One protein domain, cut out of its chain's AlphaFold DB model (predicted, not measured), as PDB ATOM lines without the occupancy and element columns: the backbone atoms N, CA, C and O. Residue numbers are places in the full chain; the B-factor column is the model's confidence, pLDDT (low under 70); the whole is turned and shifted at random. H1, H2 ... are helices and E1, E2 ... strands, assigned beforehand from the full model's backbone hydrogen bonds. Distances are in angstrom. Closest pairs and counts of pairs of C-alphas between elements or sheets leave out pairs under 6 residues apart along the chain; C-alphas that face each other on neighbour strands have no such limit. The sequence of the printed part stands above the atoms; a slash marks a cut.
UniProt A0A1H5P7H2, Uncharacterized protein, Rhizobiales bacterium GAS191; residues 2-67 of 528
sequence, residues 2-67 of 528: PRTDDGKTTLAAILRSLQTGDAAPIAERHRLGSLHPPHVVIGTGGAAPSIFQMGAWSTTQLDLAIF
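Overview. This is residues 2 to 67 of the 528 residues of an uncharacterized protein of Rhizobiales bacterium GAS191 (UniProt A0A1H5P7H2). Little regular structure is here: one long helix, H1, with a short helix, H2, packed on it and a small antiparallel hairpin, E1 and E2, near H1's residues 14 to 18. Residues 2 to 9 and 31 to 36 stick out. The 66 printed residues hold H1, H2, E1, E2 in that order, mixed in class, with only 26 residues in named elements. The whole is compact, radius of gyration of the C-alphas 12.4 A, spanning 34 by 29 by 19 A.

Arrangement. Start at H1, residues 6 to 20, which touches H2, residues 24 to 27; their closest C-alphas, Ala 13 and Pro 25, are 5.2 A apart. H1 has 10 of 11 O i to N i+4 pairs within hydrogen-bond range; H2 is too short for one. In the hairpin of E1, residues 40 to 42, and E2, residues 50 to 53, find N 52 and O 40 at 2.8 A, within hydrogen-bond range. H2 and E2 are apart.

Along the chain. Find C-alpha 6 at (39.221, 8.382, 58.551); H1 runs 21.6 A. H2 spans 4.9 A, E1 6.6 A and E2 9.9 A, ending at C-alpha 53, (40.631, 0.755, 79.530).

Size, cuts and confidence. The printed part has no cut. H2 to E1 is a long link. Residues 2 to 7 and 45 to 46 have pLDDT under 70.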
ATOM      1  N   PRO A   2      44.574  15.942  50.224       31.86
ATOM      2  CA  PRO A   2      43.382  15.121  50.381       31.86
ATOM      3  C   PRO A   2      42.932  15.221  51.845       31.86
ATOM      4  O   PRO A   2      43.735  15.012  52.753       31.86
ATOM      5  N   ARG A   3      41.674  15.599  52.087       37.12
ATOM      6  CA  ARG A   3      41.041  15.474  53.407       37.12
ATOM      7  C   ARG A   3      40.903  13.977  53.701       37.12
ATOM      8  O   ARG A   3      40.198  13.292  52.977       37.12
ATOM      9  N   THR A   4      41.592  13.470  54.716       39.31
ATOM     10  CA  THR A   4      41.395  12.104  55.223       39.31
ATOM     11  C   THR A   4      40.118  12.068  56.063       39.31
ATOM     12  O   THR A   4      40.077  12.659  57.144       39.31
ATOM     13  N   ASP A   5      39.078  11.401  55.568       51.09
ATOM     14  CA  ASP A   5      37.800  11.207  56.272       51.09
ATOM     15  C   ASP A   5      37.880  10.173  57.425       51.09
ATOM     16  O   ASP A   5      36.971  10.088  58.251       51.09
ATOM     17  N   ASP A   6      39.014   9.476  57.580       54.66
ATOM     18  CA  ASP A   6      39.221   8.382  58.551       54.66
ATOM     19  C   ASP A   6      39.199   8.805  60.036       54.66
ATOM     20  O   ASP A   6      38.901   8.012  60.933       54.66
ATOM     21  N   GLY A   7      39.500  10.072  60.337       60.25
ATOM     22  CA  GLY A   7      39.515  10.568  61.721       60.25
ATOM     23  C   GLY A   7      38.117  10.690  62.344       60.25
ATOM     24  O   GLY A   7      37.951  10.510  63.550       60.25
ATOM     25  N   LYS A   8      37.092  10.967  61.528       70.25
ATOM     26  CA  LYS A   8      35.713  11.198  61.997       70.25
ATOM     27  C   LYS A   8      34.991   9.890  62.326       70.25
ATOM     28  O   LYS A   8      34.261   9.826  63.312       70.25
ATOM     29  N   THR A   9      35.242   8.838  61.546       75.75
ATOM     30  CA  THR A   9      34.654   7.504  61.751       75.75
ATOM     31  C   THR A   9      35.169   6.847  63.035       75.75
ATOM     32  O   THR A   9      34.418   6.161  63.728       75.75
ATOM     33  N   THR A  10      36.425   7.115  63.407       82.94
ATOM     34  CA  THR A  10      37.016   6.647  64.670       82.94
ATOM     35  C   THR A  10      36.367   7.318  65.886       82.94
ATOM     36  O   THR A  10      36.005   6.629  66.837       82.94
ATOM     37  N   LEU A  11      36.147   8.638  65.851       86.44
ATOM     38  CA  LEU A  11      35.457   9.348  66.936       86.44
ATOM     39  C   LEU A  11      34.003   8.875  67.096       86.44
ATOM     40  O   LEU A  11      33.564   8.641  68.218       86.44
ATOM     41  N   ALA A  12      33.270   8.683  65.994       86.62
ATOM     42  CA  ALA A  12      31.898   8.172  66.038       86.62
ATOM     43  C   ALA A  12      31.821   6.760  66.647       86.62
ATOM     44  O   ALA A  12      30.947   6.490  67.467       86.62
ATOM     45  N   ALA A  13      32.767   5.876  66.310       86.56
ATOM     46  CA  ALA A  13      32.861   4.540  66.899       86.56
ATOM     47  C   ALA A  13      33.147   4.583  68.409       86.56
ATOM     48  O   ALA A  13      32.525   3.846  69.172       86.56
ATOM     49  N   ILE A  14      34.038   5.479  68.846       89.19
ATOM     50  CA  ILE A  14      34.326   5.709  70.266       89.19
ATOM     51  C   ILE A  14      33.081   6.219  71.002       89.19
ATOM     52  O   ILE A  14      32.728   5.675  72.044       89.19
ATOM     53  N   LEU A  15      32.400   7.240  70.471       89.38
ATOM     54  CA  LEU A  15      31.194   7.798  71.088       89.38
ATOM     55  C   LEU A  15      30.054   6.771  71.130       89.38
ATOM     56  O   LEU A  15      29.332   6.707  72.119       89.38
ATOM     57  N   ARG A  16      29.923   5.926  70.099       88.06
ATOM     58  CA  ARG A  16      28.937   4.836  70.072       88.06
ATOM     59  C   ARG A  16      29.249   3.792  71.129       88.06
ATOM     60  O   ARG A  16      28.349   3.391  71.851       88.06
ATOM     61  N   SER A  17      30.514   3.396  71.242       88.88
ATOM     62  CA  SER A  17      30.978   2.493  72.293       88.88
ATOM     63  C   SER A  17      30.709   3.068  73.689       88.88
ATOM     64  O   SER A  17      30.256   2.341  74.567       88.88
ATOM     65  N   LEU A  18      30.911   4.377  73.891       89.25
ATOM     66  CA  LEU A  18      30.580   5.060  75.147       89.25
ATOM     67  C   LEU A  18      29.066   5.067  75.428       89.25
ATOM     68  O   LEU A  18      28.654   4.957  76.584       89.25
ATOM     69  N   GLN A  19      28.240   5.198  74.386       87.19
ATOM     70  CA  GLN A  19      26.783   5.190  74.502       87.19
ATOM     71  C   GLN A  19      26.230   3.799  74.831       87.19
ATOM     72  O   GLN A  19      25.406   3.662  75.732       87.19
ATOM     73  N   THR A  20      26.659   2.767  74.099       83.44
ATOM     74  CA  THR A  20      26.116   1.404  74.213       83.44
ATOM     75  C   THR A  20      26.825   0.560  75.269       83.44
ATOM     76  O   THR A  20      26.287  -0.456  75.701       83.44
ATOM     77  N   GLY A  21      28.038   0.950  75.670       83.38
ATOM     78  CA  GLY A  21      28.939   0.130  76.477       83.38
ATOM     79  C   GLY A  21      29.622  -0.999  75.694       83.38
ATOM     80  O   GLY A  21      30.431  -1.720  76.273       83.38
ATOM     81  N   ASP A  22      29.333  -1.155  74.398       86.50
ATOM     82  CA  ASP A  22      29.940  -2.185  73.553       86.50
ATOM     83  C   ASP A  22      31.388  -1.820  73.211       86.50
ATOM     84  O   ASP A  22      31.660  -0.752  72.664       86.50
ATOM     85  N   ALA A  23      32.326  -2.713  73.513       88.12
ATOM     86  CA  ALA A  23      33.750  -2.528  73.262       88.12
ATOM     87  C   ALA A  23      34.157  -2.788  71.803       88.12
ATOM     88  O   ALA A  23      35.220  -2.319  71.380       88.12
ATOM     89  N   ALA A  24      33.342  -3.514  71.026       87.75
ATOM     90  CA  ALA A  24      33.684  -3.947  69.671       87.75
ATOM     91  C   ALA A  24      34.066  -2.788  68.725       87.75
ATOM     92  O   ALA A  24      35.125  -2.880  68.100       87.75
ATOM     93  N   PRO A  25      33.349  -1.640  68.687       86.56
ATOM     94  CA  PRO A  25      33.702  -0.531  67.800       86.56
ATOM     95  C   PRO A  25      35.104   0.053  68.043       86.56
ATOM     96  O   PRO A  25      35.714   0.581  67.107       86.56
ATOM     97  N   ILE A  26      35.615  -0.033  69.279       88.50
ATOM     98  CA  ILE A  26      36.970   0.400  69.654       88.50
ATOM     99  C   ILE A  26      37.979  -0.725  69.405       88.50
ATOM    100  O   ILE A  26      39.057  -0.471  68.865       88.50
ATOM    101  N   ALA A  27      37.634  -1.960  69.774       85.62
ATOM    102  CA  ALA A  27      38.505  -3.123  69.634       85.62
ATOM    103  C   ALA A  27      38.852  -3.420  68.166       85.62
ATOM    104  O   ALA A  27      40.020  -3.631  67.846       85.62
ATOM    105  N   GLU A  28      37.875  -3.345  67.260       84.56
ATOM    106  CA  GLU A  28      38.059  -3.542  65.812       84.56
ATOM    107  C   GLU A  28      38.988  -2.504  65.167       84.56
ATOM    108  O   GLU A  28      39.532  -2.731  64.089       84.56
ATOM    109  N   ARG A  29      39.181  -1.357  65.826       84.12
ATOM    110  CA  ARG A  29      40.042  -0.256  65.368       84.12
ATOM    111  C   ARG A  29      41.396  -0.238  66.076       84.12
ATOM    112  O   ARG A  29      42.147   0.731  65.947       84.12
ATOM    113  N   HIS A  30      41.732  -1.293  66.824       83.50
ATOM    114  CA  HIS A  30      43.058  -1.447  67.411       83.50
ATOM    115  C   HIS A  30      44.128  -1.513  66.317       83.50
ATOM    116  O   HIS A  30      43.991  -2.202  65.305       83.50
ATOM    117  N   ARG A  31      45.220  -0.772  66.518       80.88
ATOM    118  CA  ARG A  31      46.318  -0.727  65.556       80.88
ATOM    119  C   ARG A  31      47.021  -2.084  65.505       80.88
ATOM    120  O   ARG A  31      47.623  -2.504  66.494       80.88
ATOM    121  N   LEU A  32      47.035  -2.701  64.324       80.50
ATOM    122  CA  LEU A  32      47.764  -3.944  64.061       80.50
ATOM    123  C   LEU A  32      49.236  -3.825  64.500       80.50
ATOM    124  O   LEU A  32      49.938  -2.892  64.105       80.50
ATOM    125  N   GLY A  33      49.690  -4.765  65.333       77.69
ATOM    126  CA  GLY A  33      51.057  -4.805  65.869       77.69
ATOM    127  C   GLY A  33      51.324  -3.907  67.087       77.69
ATOM    128  O   GLY A  33      52.460  -3.852  67.550       77.69
ATOM    129  N   SER A  34      50.318  -3.206  67.626       82.19
ATOM    130  CA  SER A  34      50.471  -2.424  68.862       82.19
ATOM    131  C   SER A  34      50.478  -3.323  70.104       82.19
ATOM    132  O   SER A  34      49.547  -4.094  70.319       82.19
ATOM    133  N   LEU A  35      51.494  -3.167  70.959       79.12
ATOM    134  CA  LEU A  35      51.604  -3.860  72.252       79.12
ATOM    135  C   LEU A  35      50.660  -3.291  73.322       79.12
ATOM    136  O   LEU A  35      50.393  -3.948  74.326       79.12
ATOM    137  N   HIS A  36      50.167  -2.066  73.128       81.75
ATOM    138  CA  HIS A  36      49.285  -1.401  74.083       81.75
ATOM    139  C   HIS A  36      47.815  -1.555  73.670       81.75
ATOM    140  O   HIS A  36      47.503  -1.336  72.488       81.75
ATOM    141  N   PRO A  37      46.914  -1.912  74.608       83.31
ATOM    142  CA  PRO A  37      45.480  -1.948  74.349       83.31
ATOM    143  C   PRO A  37      44.931  -0.526  74.123       83.31
ATOM    144  O   PRO A  37      45.536   0.441  74.597       83.31
ATOM    145  N   PRO A  38      43.793  -0.373  73.423       87.62
ATOM    146  CA  PRO A  38      43.148   0.925  73.261       87.62
ATOM    147  C   PRO A  38      42.861   1.579  74.619       87.62
ATOM    148  O   PRO A  38      42.340   0.933  75.529       87.62
ATOM    149  N   HIS A  39      43.190   2.864  74.735       90.12
ATOM    150  CA  HIS A  39      42.911   3.684  75.908       90.12
ATOM    151  C   HIS A  39      42.287   5.002  75.453       90.12
ATOM    152  O   HIS A  39      42.887   5.725  74.653       90.12
ATOM    153  N   VAL A  40      41.086   5.304  75.943       90.75
ATOM    154  CA  VAL A  40      40.330   6.503  75.556       90.75
ATOM    155  C   VAL A  40      39.876   7.237  76.805       90.75
ATOM    156  O   VAL A  40      39.379   6.617  77.737       90.75
ATOM    157  N   VAL A  41      40.014   8.561  76.815       90.50
ATOM    158  CA  VAL A  41      39.526   9.421  77.897       90.50
ATOM    159  C   VAL A  41      38.635  10.492  77.287       90.50
ATOM    160  O   VAL A  41      39.090  11.264  76.443       90.50
ATOM    161  N   ILE A  42      37.372  10.542  77.711       88.31
ATOM    162  CA  ILE A  42      36.406  11.563  77.299       88.31
ATOM    163  C   ILE A  42      36.033  12.396  78.519       88.31
ATOM    164  O   ILE A  42      35.443  11.897  79.475       88.31
ATOM    165  N   GLY A  43      36.377  13.680  78.474       85.75
ATOM    166  CA  GLY A  43      35.933  14.657  79.459       85.75
ATOM    167  C   GLY A  43      34.616  15.294  79.030       85.75
ATOM    168  O   GLY A  43      34.531  15.863  77.944       85.75
ATOM    169  N   THR A  44      33.609  15.244  79.895       71.44
ATOM    170  CA  THR A  44      32.390  16.047  79.779       71.44
ATOM    171  C   THR A  44      32.448  17.125  80.854       71.44
ATOM    172  O   THR A  44      32.714  16.842  82.021       71.44
ATOM    173  N   GLY A  45      32.330  18.397  80.463       62.25
ATOM    174  CA  GLY A  45      32.522  19.515  81.389       62.25
ATOM    175  C   GLY A  45      31.648  19.373  82.641       62.25
ATOM    176  O   GLY A  45      30.428  19.334  82.527       62.25
ATOM    177  N   GLY A  46      32.274  19.289  83.819       65.38
ATOM    178  CA  GLY A  46      31.596  19.219  85.122       65.38
ATOM    179  C   GLY A  46      31.439  17.824  85.751       65.38
ATOM    180  O   GLY A  46      31.026  17.758  86.905       65.38
ATOM    181  N   ALA A  47      31.801  16.732  85.065       73.50
ATOM    182  CA  ALA A  47      31.760  15.365  85.606       73.50
ATOM    183  C   ALA A  47      33.135  14.673  85.564       73.50
ATOM    184  O   ALA A  47      34.067  15.140  84.903       73.50
ATOM    185  N   ALA A  48      33.275  13.551  86.283       80.56
ATOM    186  CA  ALA A  48      34.451  12.693  86.156       80.56
ATOM    187  C   ALA A  48      34.558  12.164  84.708       80.56
ATOM    188  O   ALA A  48      33.532  11.815  84.118       80.56
ATOM    189  N   PRO A  49      35.766  12.112  84.118       86.38
ATOM    190  CA  PRO A  49      35.930  11.672  82.740       86.38
ATOM    191  C   PRO A  49      35.541  10.199  82.583       86.38
ATOM    192  O   PRO A  49      35.847   9.372  83.442       86.38
ATOM    193  N   SER A  50      34.914   9.865  81.455       89.06
ATOM    194  CA  SER A  50      34.673   8.473  81.070       89.06
ATOM    195  C   SER A  50      35.945   7.898  80.455       89.06
ATOM    196  O   SER A  50      36.492   8.468  79.507       89.06
ATOM    197  N   ILE A  51      36.435   6.788  81.007       91.12
ATOM    198  CA  ILE A  51      37.704   6.166  80.625       91.12
ATOM    199  C   ILE A  51      37.426   4.772  80.067       91.12
ATOM    200  O   ILE A  51      36.822   3.942  80.744       91.12
ATOM    201  N   PHE A  52      37.886   4.507  78.846       90.88
ATOM    202  CA  PHE A  52      37.939   3.166  78.276       90.88
ATOM    203  C   PHE A  52      39.325   2.576  78.513       90.88
ATOM    204  O   PHE A  52      40.318   3.088  77.987       90.88
ATOM    205  N   GLN A  53      39.397   1.492  79.281       89.94
ATOM    206  CA  GLN A  53      40.631   0.755  79.530       89.94
ATOM    207  C   GLN A  53      40.305  -0.724  79.765       89.94
ATOM    208  O   GLN A  53      39.247  -1.056  80.288       89.94
ATOM    209  N   MET A  54      41.210  -1.628  79.372       84.19
ATOM    210  CA  MET A  54      41.027  -3.086  79.527       84.19
ATOM    211  C   MET A  54      39.731  -3.622  78.882       84.19
ATOM    212  O   MET A  54      39.163  -4.600  79.354       84.19
ATOM    213  N   GLY A  55      39.268  -2.998  77.794       85.38
ATOM    214  CA  GLY A  55      38.102  -3.469  77.044       85.38
ATOM    215  C   GLY A  55      36.744  -3.059  77.621       85.38
ATOM    216  O   GLY A  55      35.737  -3.584  77.162       85.38
ATOM    217  N   ALA A  56      36.689  -2.143  78.590       88.94
ATOM    218  CA  ALA A  56      35.434  -1.648  79.155       88.94
ATOM    219  C   ALA A  56      35.490  -0.145  79.460       88.94
ATOM    220  O   ALA A  56      36.564   0.425  79.672       88.94
ATOM    221  N   TRP A  57      34.317   0.487  79.501       91.44
ATOM    222  CA  TRP A  57      34.147   1.866  79.958       91.44
ATOM    223  C   TRP A  57      33.960   1.926  81.475       91.44
ATOM    224  O   TRP A  57      33.229   1.120  82.044       91.44
ATOM    225  N   SER A  58      34.563   2.921  82.128       89.38
ATOM    226  CA  SER A  58      34.326   3.223  83.547       89.38
ATOM    227  C   SER A  58      32.885   3.664  83.822       89.38
ATOM    228  O   SER A  58      32.333   3.372  84.878       89.38
ATOM    229  N   THR A  59      32.290   4.379  82.869       85.75
ATOM    230  CA  THR A  59      30.926   4.915  82.884       85.75
ATOM    231  C   THR A  59      30.441   5.039  81.445       85.75
ATOM    232  O   THR A  59      31.207   5.466  80.583       85.75
ATOM    233  N   THR A  60      29.185   4.683  81.180       84.88
ATOM    234  CA  THR A  60      28.528   4.906  79.884       84.88
ATOM    235  C   THR A  60      27.710   6.193  79.910       84.88
ATOM    236  O   THR A  60      27.302   6.660  80.976       84.88
ATOM    237  N   GLN A  61      27.456   6.777  78.738       79.88
ATOM    238  CA  GLN A  61      26.639   7.984  78.612       79.88
ATOM    239  C   GLN A  61      25.492   7.765  77.627       79.88
ATOM    240  O   GLN A  61      25.688   7.764  76.415       79.88
ATOM    241  N   LEU A  62      24.279   7.616  78.162       73.62
ATOM    242  CA  LEU A  62      23.083   7.299  77.373       73.62
ATOM    243  C   LEU A  62      22.543   8.496  76.572       73.62
ATOM    244  O   LEU A  62      21.887   8.297  75.551       73.62
ATOM    245  N   ASP A  63      22.849   9.727  76.994       79.06
ATOM    246  CA  ASP A  63      22.393  10.968  76.348       79.06
ATOM    247  C   ASP A  63      23.384  11.448  75.270       79.06
ATOM    248  O   ASP A  63      24.024  12.495  75.378       79.06
ATOM    249  N   LEU A  64      23.595  10.607  74.255       81.50
ATOM    250  CA  LEU A  64      24.396  10.910  73.069       81.50
ATOM    251  C   LEU A  64      23.592  10.547  71.817       81.50
ATOM    252  O   LEU A  64      23.111   9.428  71.690       81.50
ATOM    253  N   ALA A  65      23.466  11.467  70.861       81.50
ATOM    254  CA  ALA A  65      22.855  11.188  69.560       81.50
ATOM    255  C   ALA A  65      23.934  11.200  68.471       81.50
ATOM    256  O   ALA A  65      24.584  12.222  68.243       81.50
ATOM    257  N   ILE A  66      24.143  10.059  67.811       85.06
ATOM    258  CA  ILE A  66      25.232   9.856  66.847       85.06
ATOM    259  C   ILE A  66      24.635   9.607  65.462       85.06
ATOM    260  O   ILE A  66      24.054   8.555  65.210       85.06
ATOM    261  N   PHE A  67      24.807  10.579  64.565       83.31
ATOM    262  CA  PHE A  67      24.334  10.533  63.180       83.31
ATOM    263  C   PHE A  67      25.524  10.389  62.218       83.31
ATOM    264  O   PHE A  67      26.016  11.378  61.681       83.31
TER     265      PHE A  67